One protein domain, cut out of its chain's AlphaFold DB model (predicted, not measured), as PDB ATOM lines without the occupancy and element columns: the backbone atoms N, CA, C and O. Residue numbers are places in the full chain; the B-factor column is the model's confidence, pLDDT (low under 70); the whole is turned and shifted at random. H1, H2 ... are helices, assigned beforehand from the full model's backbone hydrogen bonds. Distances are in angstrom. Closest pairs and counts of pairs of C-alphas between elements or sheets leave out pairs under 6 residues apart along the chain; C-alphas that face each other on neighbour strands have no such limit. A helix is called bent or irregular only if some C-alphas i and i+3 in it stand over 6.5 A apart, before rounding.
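This is residues 69 to 143 of the 143 residues of an uncharacterized protein of Thermophagus xiamenensis (UniProt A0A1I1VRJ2). Look first for a tight hairpin of two long helices, H1 and H2 side by side; at its open end, away from the turn, sit the short H3 and the longer H4. The long loop of residues 109 to 125 swings out between H3 and H4, and residues 137 to 143 stick out as a free tail. The 75 printed residues hold four named helices, H1, H2, H3, H4 in chain order, and no named strand: the class is all helix. The whole is compact, with a radius of gyration of the C-alphas of 12.6 A and spans of 37 by 28 by 19 A.

Find C-alpha 71 at (40.299, -28.563, 34.555); from there H1, residues 71 to 83, runs 18.5 A. H2, residues 87 to 100, runs 19.8 A from C-alpha 87 at (43.990, -36.036, 51.009). H3, residues 104 to 108, is 6.0 A long. H4, residues 126 to 138, runs 20.8 A to C-alpha 138 at (49.006, -15.112, 41.646); it is irregular, but only just, with C-alphas 134 and 137 6.8 A apart.

H1 and H2 form a helical hairpin and touch, opposite ways at a shallow tilt of 14 degrees; their closest C-alphas, of Ala 78 and Ala 90, are 4.2 A apart. With residues 97 to 98 alone, H2 only just touches H3, only at the corner, with 3 pairs of C-alphas within 8 A; the closest, of Ala 98 and Pro 105, are 6.0 A apart. H4 touches H3 with residues 129 to 133 alone; the closest C-alphas, of Leu 104 and Ala 129, are 5.5 A apart. H1 and H4 are close but not clearly touching, with the C-alphas of Phe 72 and Leu 132 closest at 7.1 A. H2 and H4 are apart. In H1, H2 and H3 every O i to N i+4 pair is within hydrogen-bond range; in H4 4 of 9 are, beside 6 of 10 O i to N i+3 pairs.

The two C-alphas farthest apart, of Tyr 119 and Thr 143, are 39.1 A apart. The printed part has no cut; the links H1 to H2 and H2 to H3 are tight, and H3 to H4 is long. In the B-factor column you will find a mean pLDDT of the printed part of 85.9, with residues 134 to 143 under 70.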
ATOM      1  N   GLY A  69      32.718 -29.178  35.626       89.00
ATOM      2  CA  GLY A  69      33.567 -28.008  35.461       89.00
ATOM      3  C   GLY A  69      34.638 -28.150  34.377       89.00
ATOM      4  O   GLY A  69      34.599 -29.025  33.518       89.00
ATOM      5  N   ALA A  70      35.588 -27.219  34.422       90.12
ATOM      6  CA  ALA A  70      36.790 -27.188  33.590       90.12
ATOM      7  C   ALA A  70      38.007 -27.637  34.427       90.12
ATOM      8  O   ALA A  70      37.948 -27.532  35.657       90.12
ATOM      9  N   PRO A  71      39.149 -28.015  33.819       92.88
ATOM     10  CA  PRO A  71      40.299 -28.563  34.555       92.88
ATOM     11  C   PRO A  71      40.817 -27.619  35.649       92.88
ATOM     12  O   PRO A  71      41.250 -28.057  36.714       92.88
ATOM     13  N   PHE A  72      40.700 -26.305  35.437       91.81
ATOM     14  CA  PHE A  72      41.043 -25.301  36.443       91.81
ATOM     15  C   PHE A  72      40.170 -25.373  37.703       91.81
ATOM     16  O   PHE A  72      40.647 -25.131  38.809       91.81
ATOM     17  N   LEU A  73      38.891 -25.717  37.559       94.62
ATOM     18  CA  LEU A  73      37.988 -25.873  38.692       94.62
ATOM     19  C   LEU A  73      38.344 -27.118  39.513       94.62
ATOM     20  O   LEU A  73      38.395 -27.034  40.742       94.62
ATOM     21  N   SER A  74      38.683 -28.225  38.844       96.19
ATOM     22  CA  SER A  74      39.228 -29.423  39.493       96.19
ATOM     23  C   SER A  74      40.519 -29.107  40.254       96.19
ATOM     24  O   SER A  74      40.655 -29.498  41.412       96.19
ATOM     25  N   LEU A  75      41.416 -28.296  39.679       95.81
ATOM     26  CA  LEU A  75      42.615 -27.812  40.375       95.81
ATOM     27  C   LEU A  75      42.276 -26.998  41.639       95.81
ATOM     28  O   LEU A  75      42.863 -27.233  42.694       95.81
ATOM     29  N   ILE A  76      41.313 -26.070  41.565       96.94
ATOM     30  CA  ILE A  76      40.862 -25.291  42.730       96.94
ATOM     31  C   ILE A  76      40.357 -26.215  43.846       96.94
ATOM     32  O   ILE A  76      40.696 -26.018  45.017       96.94
ATOM     33  N   TRP A  77      39.547 -27.218  43.505       98.19
ATOM     34  CA  TRP A  77      39.042 -28.173  44.487       98.19
ATOM     35  C   TRP A  77      40.162 -29.025  45.073       98.19
ATOM     36  O   TRP A  77      40.215 -29.164  46.294       98.19
ATOM     37  N   ALA A  78      41.081 -29.527  44.244       98.00
ATOM     38  CA  ALA A  78      42.233 -30.300  44.693       98.00
ATOM     39  C   ALA A  78      43.055 -29.532  45.739       98.00
ATOM     40  O   ALA A  78      43.298 -30.057  46.826       98.00
ATOM     41  N   ILE A  79      43.388 -28.265  45.459       98.00
ATOM     42  CA  ILE A  79      44.124 -27.401  46.392       98.00
ATOM     43  C   ILE A  79      43.320 -27.194  47.679       98.00
ATOM     44  O   ILE A  79      43.837 -27.411  48.767       98.00
ATOM     45  N   ALA A  80      42.038 -26.829  47.592       98.38
ATOM     46  CA  ALA A  80      41.240 -26.583  48.792       98.38
ATOM     47  C   ALA A  80      41.082 -27.831  49.681       98.38
ATOM     48  O   ALA A  80      41.079 -27.727  50.911       98.38
ATOM     49  N   TYR A  81      40.955 -29.018  49.084       98.62
ATOM     50  CA  TYR A  81      40.934 -30.275  49.829       98.62
ATOM     51  C   TYR A  81      42.294 -30.588  50.457       98.62
ATOM     52  O   TYR A  81      42.338 -30.966  51.628       98.62
ATOM     53  N   PHE A  82      43.390 -30.363  49.732       98.44
ATOM     54  CA  PHE A  82      44.743 -30.536  50.256       98.44
ATOM     55  C   PHE A  82      44.995 -29.635  51.474       98.44
ATOM     56  O   PHE A  82      45.311 -30.132  52.553       98.44
ATOM     57  N   GLU A  83      44.717 -28.337  51.341       98.31
ATOM     58  CA  GLU A  83      44.883 -27.317  52.389       98.31
ATOM     59  C   GLU A  83      44.002 -27.558  53.625       98.31
ATOM     60  O   GLU A  83      44.258 -27.044  54.713       98.31
ATOM     61  N   THR A  84      42.941 -28.356  53.487       97.88
ATOM     62  CA  THR A  84      42.064 -28.737  54.606       97.88
ATOM     63  C   THR A  84      42.321 -30.153  55.127       97.88
ATOM     64  O   THR A  84      41.534 -30.656  55.930       97.88
ATOM     65  N   GLY A  85      43.416 -30.791  54.703       97.88
ATOM     66  CA  GLY A  85      43.853 -32.108  55.176       97.88
ATOM     67  C   GLY A  85      43.063 -33.290  54.604       97.88
ATOM     68  O   GLY A  85      43.188 -34.416  55.081       97.88
ATOM     69  N   LYS A  86      42.241 -33.064  53.578       98.31
ATOM     70  CA  LYS A  86      41.382 -34.072  52.946       98.31
ATOM     71  C   LYS A  86      42.070 -34.695  51.740       98.31
ATOM     72  O   LYS A  86      41.746 -34.420  50.586       98.31
ATOM     73  N   LEU A  87      43.078 -35.514  52.028       98.19
ATOM     74  CA  LEU A  87      43.990 -36.036  51.009       98.19
ATOM     75  C   LEU A  87      43.312 -36.955  49.986       98.19
ATOM     76  O   LEU A  87      43.742 -36.988  48.836       98.19
ATOM     77  N   THR A  88      42.268 -37.692  50.371       98.44
ATOM     78  CA  THR A  88      41.532 -38.562  49.440       98.44
ATOM     79  C   THR A  88      40.850 -37.736  48.356       98.44
ATOM     80  O   THR A  88      41.071 -37.969  47.171       98.44
ATOM     81  N   GLU A  89      40.084 -36.719  48.743       98.31
ATOM     82  CA  GLU A  89      39.417 -35.818  47.805       98.31
ATOM     83  C   GLU A  89      40.420 -34.987  47.000       98.31
ATOM     84  O   GLU A  89      40.230 -34.793  45.802       98.31
ATOM     85  N   ALA A  90      41.521 -34.550  47.620       98.44
ATOM     86  CA  ALA A  90      42.589 -33.846  46.914       98.44
ATOM     87  C   ALA A  90      43.173 -34.693  45.770       98.44
ATOM     88  O   ALA A  90      43.346 -34.194  44.657       98.44
ATOM     89  N   LYS A  91      43.425 -35.987  46.019       98.31
ATOM     90  CA  LYS A  91      43.900 -36.930  44.994       98.31
ATOM     91  C   LYS A  91      42.884 -37.109  43.873       98.31
ATOM     92  O   LYS A  91      43.272 -37.022  42.715       98.31
ATOM     93  N   ILE A  92      41.607 -37.309  44.213       97.75
ATOM     94  CA  ILE A  92      40.528 -37.457  43.225       97.75
ATOM     95  C   ILE A  92      40.520 -36.259  42.274       97.75
ATOM     96  O   ILE A  92      40.646 -36.436  41.070       97.75
ATOM     97  N   TYR A  93      40.493 -35.036  42.805       97.50
ATOM     98  CA  TYR A  93      40.416 -33.848  41.952       97.50
ATOM     99  C   TYR A  93      41.720 -33.504  41.226       97.50
ATOM    100  O   TYR A  93      41.685 -32.855  40.182       97.50
ATOM    101  N   THR A  94      42.867 -33.968  41.728       97.31
ATOM    102  CA  THR A  94      44.135 -33.903  40.984       97.31
ATOM    103  C   THR A  94      44.092 -34.822  39.763       97.31
ATOM    104  O   THR A  94      44.518 -34.431  38.679       97.31
ATOM    105  N   ILE A  95      43.542 -36.028  39.930       96.94
ATOM    106  CA  ILE A  95      43.348 -36.990  38.844       96.94
ATOM    107  C   ILE A  95      42.331 -36.442  37.834       96.94
ATOM    108  O   ILE A  95      42.644 -36.386  36.649       96.94
ATOM    109  N   ASP A  96      41.175 -35.948  38.286       95.56
ATOM    110  CA  ASP A  96      40.165 -35.349  37.404       95.56
ATOM    111  C   ASP A  96      40.743 -34.192  36.581       95.56
ATOM    112  O   ASP A  96      40.494 -34.097  35.382       95.56
ATOM    113  N   MET A  97      41.551 -33.326  37.202       95.62
ATOM    114  CA  MET A  97      42.255 -32.249  36.503       95.62
ATOM    115  C   MET A  97      43.162 -32.793  35.392       95.62
ATOM    116  O   MET A  97      43.087 -32.311  34.261       95.62
ATOM    117  N   ALA A  98      43.972 -33.812  35.693       94.56
ATOM    118  CA  ALA A  98      44.894 -34.415  34.735       94.56
ATOM    119  C   ALA A  98      44.165 -35.100  33.567       94.56
ATOM    120  O   ALA A  98      44.626 -35.028  32.432       94.56
ATOM    121  N   PHE A  99      43.015 -35.729  33.820       92.75
ATOM    122  CA  PHE A  99      42.201 -36.341  32.767       92.75
ATOM    123  C   PHE A  99      41.460 -35.312  31.909       92.75
ATOM    124  O   PHE A  99      41.290 -35.531  30.713       92.75
ATOM    125  N   GLN A 100      41.032 -34.188  32.490       92.56
ATOM    126  CA  GLN A 100      40.382 -33.109  31.742       92.56
ATOM    127  C   GLN A 100      41.369 -32.319  30.872       92.56
ATOM    128  O   GLN A 100      40.973 -31.780  29.842       92.56
ATOM    129  N   ASN A 101      42.641 -32.225  31.276       93.88
ATOM    130  CA  ASN A 101      43.704 -31.669  30.446       93.88
ATOM    131  C   ASN A 101      45.063 -32.280  30.808       93.88
ATOM    132  O   ASN A 101      45.705 -31.891  31.785       93.88
ATOM    133  N   ILE A 102      45.526 -33.194  29.963       93.31
ATOM    134  CA  ILE A 102      46.755 -33.973  30.165       93.31
ATOM    135  C   ILE A 102      48.037 -33.136  30.187       93.31
ATOM    136  O   ILE A 102      49.057 -33.588  30.699       93.31
ATOM    137  N   TYR A 103      48.006 -31.925  29.625       93.75
ATOM    138  CA  TYR A 103      49.166 -31.038  29.587       93.75
ATOM    139  C   TYR A 103      49.334 -30.281  30.904       93.75
ATOM    140  O   TYR A 103      50.438 -29.852  31.240       93.75
ATOM    141  N   LEU A 104      48.242 -30.090  31.648       92.31
ATOM    142  CA  LEU A 104      48.214 -29.227  32.819       92.31
ATOM    143  C   LEU A 104      49.120 -29.719  33.968       92.31
ATOM    144  O   LEU A 104      49.801 -28.868  34.535       92.31
ATOM    145  N   PRO A 105      49.225 -31.027  34.292       92.88
ATOM    146  CA  PRO A 105      50.158 -31.503  35.317       92.88
ATOM    147  C   PRO A 105      51.620 -31.153  35.023       92.88
ATOM    148  O   PRO A 105      52.308 -30.630  35.894       92.88
ATOM    149  N   GLU A 106      52.090 -31.395  33.798       93.38
ATOM    150  CA  GLU A 106      53.479 -31.113  33.415       93.38
ATOM    151  C   GLU A 106      53.738 -29.598  33.354       93.38
ATOM    152  O   GLU A 106      54.755 -29.125  33.858       93.38
ATOM    153  N   LEU A 107      52.781 -28.817  32.836       92.31
ATOM    154  CA  LEU A 107      52.869 -27.353  32.817       92.31
ATOM    155  C   LEU A 107      52.883 -26.733  34.223       92.31
ATOM    156  O   LEU A 107      53.548 -25.725  34.429       92.31
ATOM    157  N   LEU A 108      52.150 -27.302  35.186       90.38
ATOM    158  CA  LEU A 108      52.175 -26.865  36.589       90.38
ATOM    159  C   LEU A 108      53.512 -27.162  37.279       90.38
ATOM    160  O   LEU A 108      53.826 -26.530  38.283       90.38
ATOM    161  N   LEU A 109      54.272 -28.124  36.758       90.19
ATOM    162  CA  LEU A 109      55.613 -28.480  37.221       90.19
ATOM    163  C   LEU A 109      56.712 -27.732  36.449       90.19
ATOM    164  O   LEU A 109      57.869 -28.144  36.502       90.19
ATOM    165  N   ASP A 110      56.347 -26.675  35.713       89.06
ATOM    166  CA  ASP A 110      57.240 -25.862  34.879       89.06
ATOM    167  C   ASP A 110      58.036 -26.677  33.844       89.06
ATOM    168  O   ASP A 110      59.146 -26.315  33.451       89.06
ATOM    169  N   LYS A 111      57.470 -27.796  33.378       91.19
ATOM    170  CA  LYS A 111      58.095 -28.625  32.349       91.19
ATOM    171  C   LYS A 111      57.635 -28.229  30.956       91.19
ATOM    172  O   LYS A 111      56.502 -27.796  30.732       91.19
ATOM    173  N   GLU A 112      58.524 -28.447  29.995       89.88
ATOM    174  CA  GLU A 112      58.171 -28.354  28.586       89.88
ATOM    175  C   GLU A 112      57.227 -29.492  28.193       89.88
ATOM    176  O   GLU A 112      57.422 -30.652  28.559       89.88
ATOM    177  N   VAL A 113      56.197 -29.149  27.422       92.69
ATOM    178  CA  VAL A 113      55.195 -30.092  26.925       92.69
ATOM    179  C   VAL A 113      55.134 -30.029  25.409       92.69
ATOM    180  O   VAL A 113      55.032 -28.952  24.815       92.69
ATOM    181  N   ASN A 114      55.160 -31.202  24.787       90.62
ATOM    182  CA  ASN A 114      54.946 -31.350  23.356       90.62
ATOM    183  C   ASN A 114      53.467 -31.589  23.080       90.62
ATOM    184  O   ASN A 114      52.780 -32.230  23.874       90.62
ATOM    185  N   LEU A 115      52.986 -31.079  21.947       90.75
ATOM    186  CA  LEU A 115      51.643 -31.393  21.480       90.75
ATOM    187  C   LEU A 115      51.549 -32.898  21.219       90.75
ATOM    188  O   LEU A 115      52.395 -33.463  20.524       90.75
ATOM    189  N   ILE A 116      50.527 -33.532  21.779       89.31
ATOM    190  CA  ILE A 116      50.229 -34.936  21.525       89.31
ATOM    191  C   ILE A 116      49.252 -34.991  20.356       89.31
ATOM    192  O   ILE A 116      48.296 -34.215  20.311       89.31
ATOM    193  N   ASP A 117      49.501 -35.902  19.417       89.06
ATOM    194  CA  ASP A 117      48.588 -36.165  18.308       89.06
ATOM    195  C   ASP A 117      47.315 -36.835  18.840       89.06
ATOM    196  O   ASP A 117      47.259 -38.042  19.084       89.06
ATOM    197  N   MET A 118      46.317 -36.005  19.120       84.81
ATOM    198  CA  MET A 118      45.000 -36.414  19.573       84.81
ATOM    199  C   MET A 118      43.948 -35.428  19.102       84.81
ATOM    200  O   MET A 118      44.225 -34.250  18.866       84.81
ATOM    201  N   TYR A 119      42.711 -35.906  19.018       82.25
ATOM    202  CA  TYR A 119      41.574 -35.026  18.814       82.25
ATOM    203  C   TYR A 119      41.381 -34.156  20.061       82.25
ATOM    204  O   TYR A 119      40.913 -34.646  21.084       82.25
ATOM    205  N   GLY A 120      41.774 -32.886  19.972       76.12
ATOM    206  CA  GLY A 120      41.554 -31.888  21.015       76.12
ATOM    207  C   GLY A 120      40.325 -31.038  20.710       76.12
ATOM    208  O   GLY A 120      40.154 -30.555  19.589       76.12
ATOM    209  N   HIS A 121      39.481 -30.816  21.708       78.31
ATOM    210  CA  HIS A 121      38.378 -29.874  21.648       78.31
ATOM    211  C   HIS A 121      38.236 -29.059  22.944       78.31
ATOM    212  O   HIS A 121      37.696 -29.507  23.957       78.31
ATOM    213  N   GLY A 122      38.574 -27.771  22.860       83.69
ATOM    214  CA  GLY A 122      38.311 -26.797  23.918       83.69
ATOM    215  C   GLY A 122      39.155 -27.041  25.181       83.69
ATOM    216  O   GLY A 122      40.346 -26.722  25.142       83.69
ATOM    217  N   PRO A 123      38.584 -27.510  26.313       81.81
ATOM    218  CA  PRO A 123      39.289 -27.572  27.600       81.81
ATOM    219  C   PRO A 123      40.473 -28.543  27.684       81.81
ATOM    220  O   PRO A 123      41.291 -28.398  28.590       81.81
ATOM    221  N   ASP A 124      40.582 -29.505  26.772       85.38
ATOM    222  CA  ASP A 124      41.656 -30.508  26.682       85.38
ATOM    223  C   ASP A 124      42.866 -30.030  25.847       85.38
ATOM    224  O   ASP A 124      43.929 -30.651  25.864       85.38
ATOM    225  N   MET A 125      42.742 -28.895  25.147       90.88
ATOM    226  CA  MET A 125      43.783 -28.388  24.254       90.88
ATOM    227  C   MET A 125      44.983 -27.823  25.022       90.88
ATOM    228  O   MET A 125      44.847 -27.183  26.072       90.88
ATOM    229  N   LEU A 126      46.179 -27.971  24.443       91.38
ATOM    230  CA  LEU A 126      47.417 -27.424  25.003       91.38
ATOM    231  C   LEU A 126      47.363 -25.895  25.164       91.38
ATOM    232  O   LEU A 126      47.815 -25.355  26.174       91.38
ATOM    233  N   ASP A 127      46.780 -25.183  24.200       90.00
ATOM    234  CA  ASP A 127      46.649 -23.723  24.271       90.00
ATOM    235  C   ASP A 127      45.737 -23.275  25.413       90.00
ATOM    236  O   ASP A 127      46.023 -22.273  26.079       90.00
ATOM    237  N   PHE A 128      44.681 -24.045  25.691       89.12
ATOM    238  CA  PHE A 128      43.831 -23.813  26.850       89.12
ATOM    239  C   PHE A 128      44.631 -24.007  28.142       89.12
ATOM    240  O   PHE A 128      44.652 -23.103  28.976       89.12
ATOM    241  N   ALA A 129      45.386 -25.103  28.270       90.19
ATOM    242  CA  ALA A 129      46.256 -25.349  29.424       90.19
ATOM    243  C   ALA A 129      47.265 -24.205  29.651       90.19
ATOM    244  O   ALA A 129      47.362 -23.655  30.748       90.19
ATOM    245  N   LYS A 130      47.942 -23.755  28.585       89.56
ATOM    246  CA  LYS A 130      48.861 -22.601  28.603       89.56
ATOM    247  C   LYS A 130      48.167 -21.283  28.957       89.56
ATOM    248  O   LYS A 130      48.811 -20.340  29.426       89.56
ATOM    249  N   SER A 131      46.872 -21.152  28.682       86.50
ATOM    250  CA  SER A 131      46.094 -19.975  29.082       86.50
ATOM    251  C   SER A 131      45.811 -19.955  30.589       86.50
ATOM    252  O   SER A 131      45.723 -18.873  31.163       86.50
ATOM    253  N   LEU A 132      45.738 -21.128  31.229       80.25
ATOM    254  CA  LEU A 132      45.505 -21.280  32.666       80.25
ATOM    255  C   LEU A 132      46.777 -21.089  33.498       80.25
ATOM    256  O   LEU A 132      46.706 -20.552  34.601       80.25
ATOM    257  N   THR A 133      47.944 -21.478  32.978       71.12
ATOM    258  CA  THR A 133      49.224 -21.350  33.699       71.12
ATOM    259  C   THR A 133      49.817 -19.945  33.667       71.12
ATOM    260  O   THR A 133      50.436 -19.523  34.640       71.12
ATOM    261  N   ARG A 134      49.526 -19.140  32.637       59.19
ATOM    262  CA  ARG A 134      49.908 -17.712  32.591       59.19
ATOM    263  C   ARG A 134      49.416 -16.879  33.799       59.19
ATOM    264  O   ARG A 134      50.207 -16.100  34.336       59.19
ATOM    265  N   PRO A 135      48.154 -16.999  34.255       52.41
ATOM    266  CA  PRO A 135      47.654 -16.308  35.447       52.41
ATOM    267  C   PRO A 135      47.974 -16.999  36.787       52.41
ATOM    268  O   PRO A 135      47.765 -16.381  37.829       52.41
ATOM    269  N   LEU A 136      48.513 -18.223  36.826       51.81
ATOM    270  CA  LEU A 136      48.850 -18.906  38.090       51.81
ATOM    271  C   LEU A 136      50.005 -18.242  38.877       51.81
ATOM    272  O   LEU A 136      50.183 -18.516  40.061       51.81
ATOM    273  N   ASN A 137      50.659 -17.229  38.299       46.12
ATOM    274  CA  ASN A 137      51.567 -16.300  38.987       46.12
ATOM    275  C   ASN A 137      50.949 -15.554  40.194       46.12
ATOM    276  O   ASN A 137      51.676 -14.916  40.957       46.12
ATOM    277  N   PHE A 138      49.627 -15.611  40.410       45.59
ATOM    278  CA  PHE A 138      49.006 -15.112  41.646       45.59
ATOM    279  C   PHE A 138      49.143 -16.064  42.847       45.59
ATOM    280  O   PHE A 138      49.010 -15.590  43.975       45.59
ATOM    281  N   LEU A 139      49.418 -17.359  42.635       46.62
ATOM    282  CA  LEU A 139      49.686 -18.325  43.711       46.62
ATOM    283  C   LEU A 139      51.169 -18.344  44.126       46.62
ATOM    284  O   LEU A 139      51.468 -18.650  45.272       46.62
ATOM    285  N   ASN A 140      52.081 -17.909  43.249       39.59
ATOM    286  CA  ASN A 140      53.530 -17.877  43.507       39.59
ATOM    287  C   ASN A 140      54.017 -16.633  44.285       39.59
ATOM    288  O   ASN A 140      55.216 -16.390  44.376       39.59
ATOM    289  N   LYS A 141      53.123 -15.823  44.875       36.44
ATOM    290  CA  LYS A 141      53.504 -14.648  45.695       36.44
ATOM    291  C   LYS A 141      53.689 -14.965  47.184       36.44
ATOM    292  O   LYS A 141      53.304 -14.165  48.038       36.44
ATOM    293  N   THR A 142      54.301 -16.103  47.481       40.22
ATOM    294  CA  THR A 142      54.781 -16.459  48.824       40.22
ATOM    295  C   THR A 142      56.111 -17.193  48.707       40.22
ATOM    296  O   THR A 142      56.175 -18.406  48.855       40.22
ATOM    297  N   THR A 143      57.162 -16.432  48.407       39.25
ATOM    298  CA  THR A 143      58.536 -16.654  48.885       39.25
ATOM    299  C   THR A 143      59.156 -15.293  49.153       39.25
ATOM    300  O   THR A 143      58.839 -14.357  48.380       39.25
TER     301      THR A 143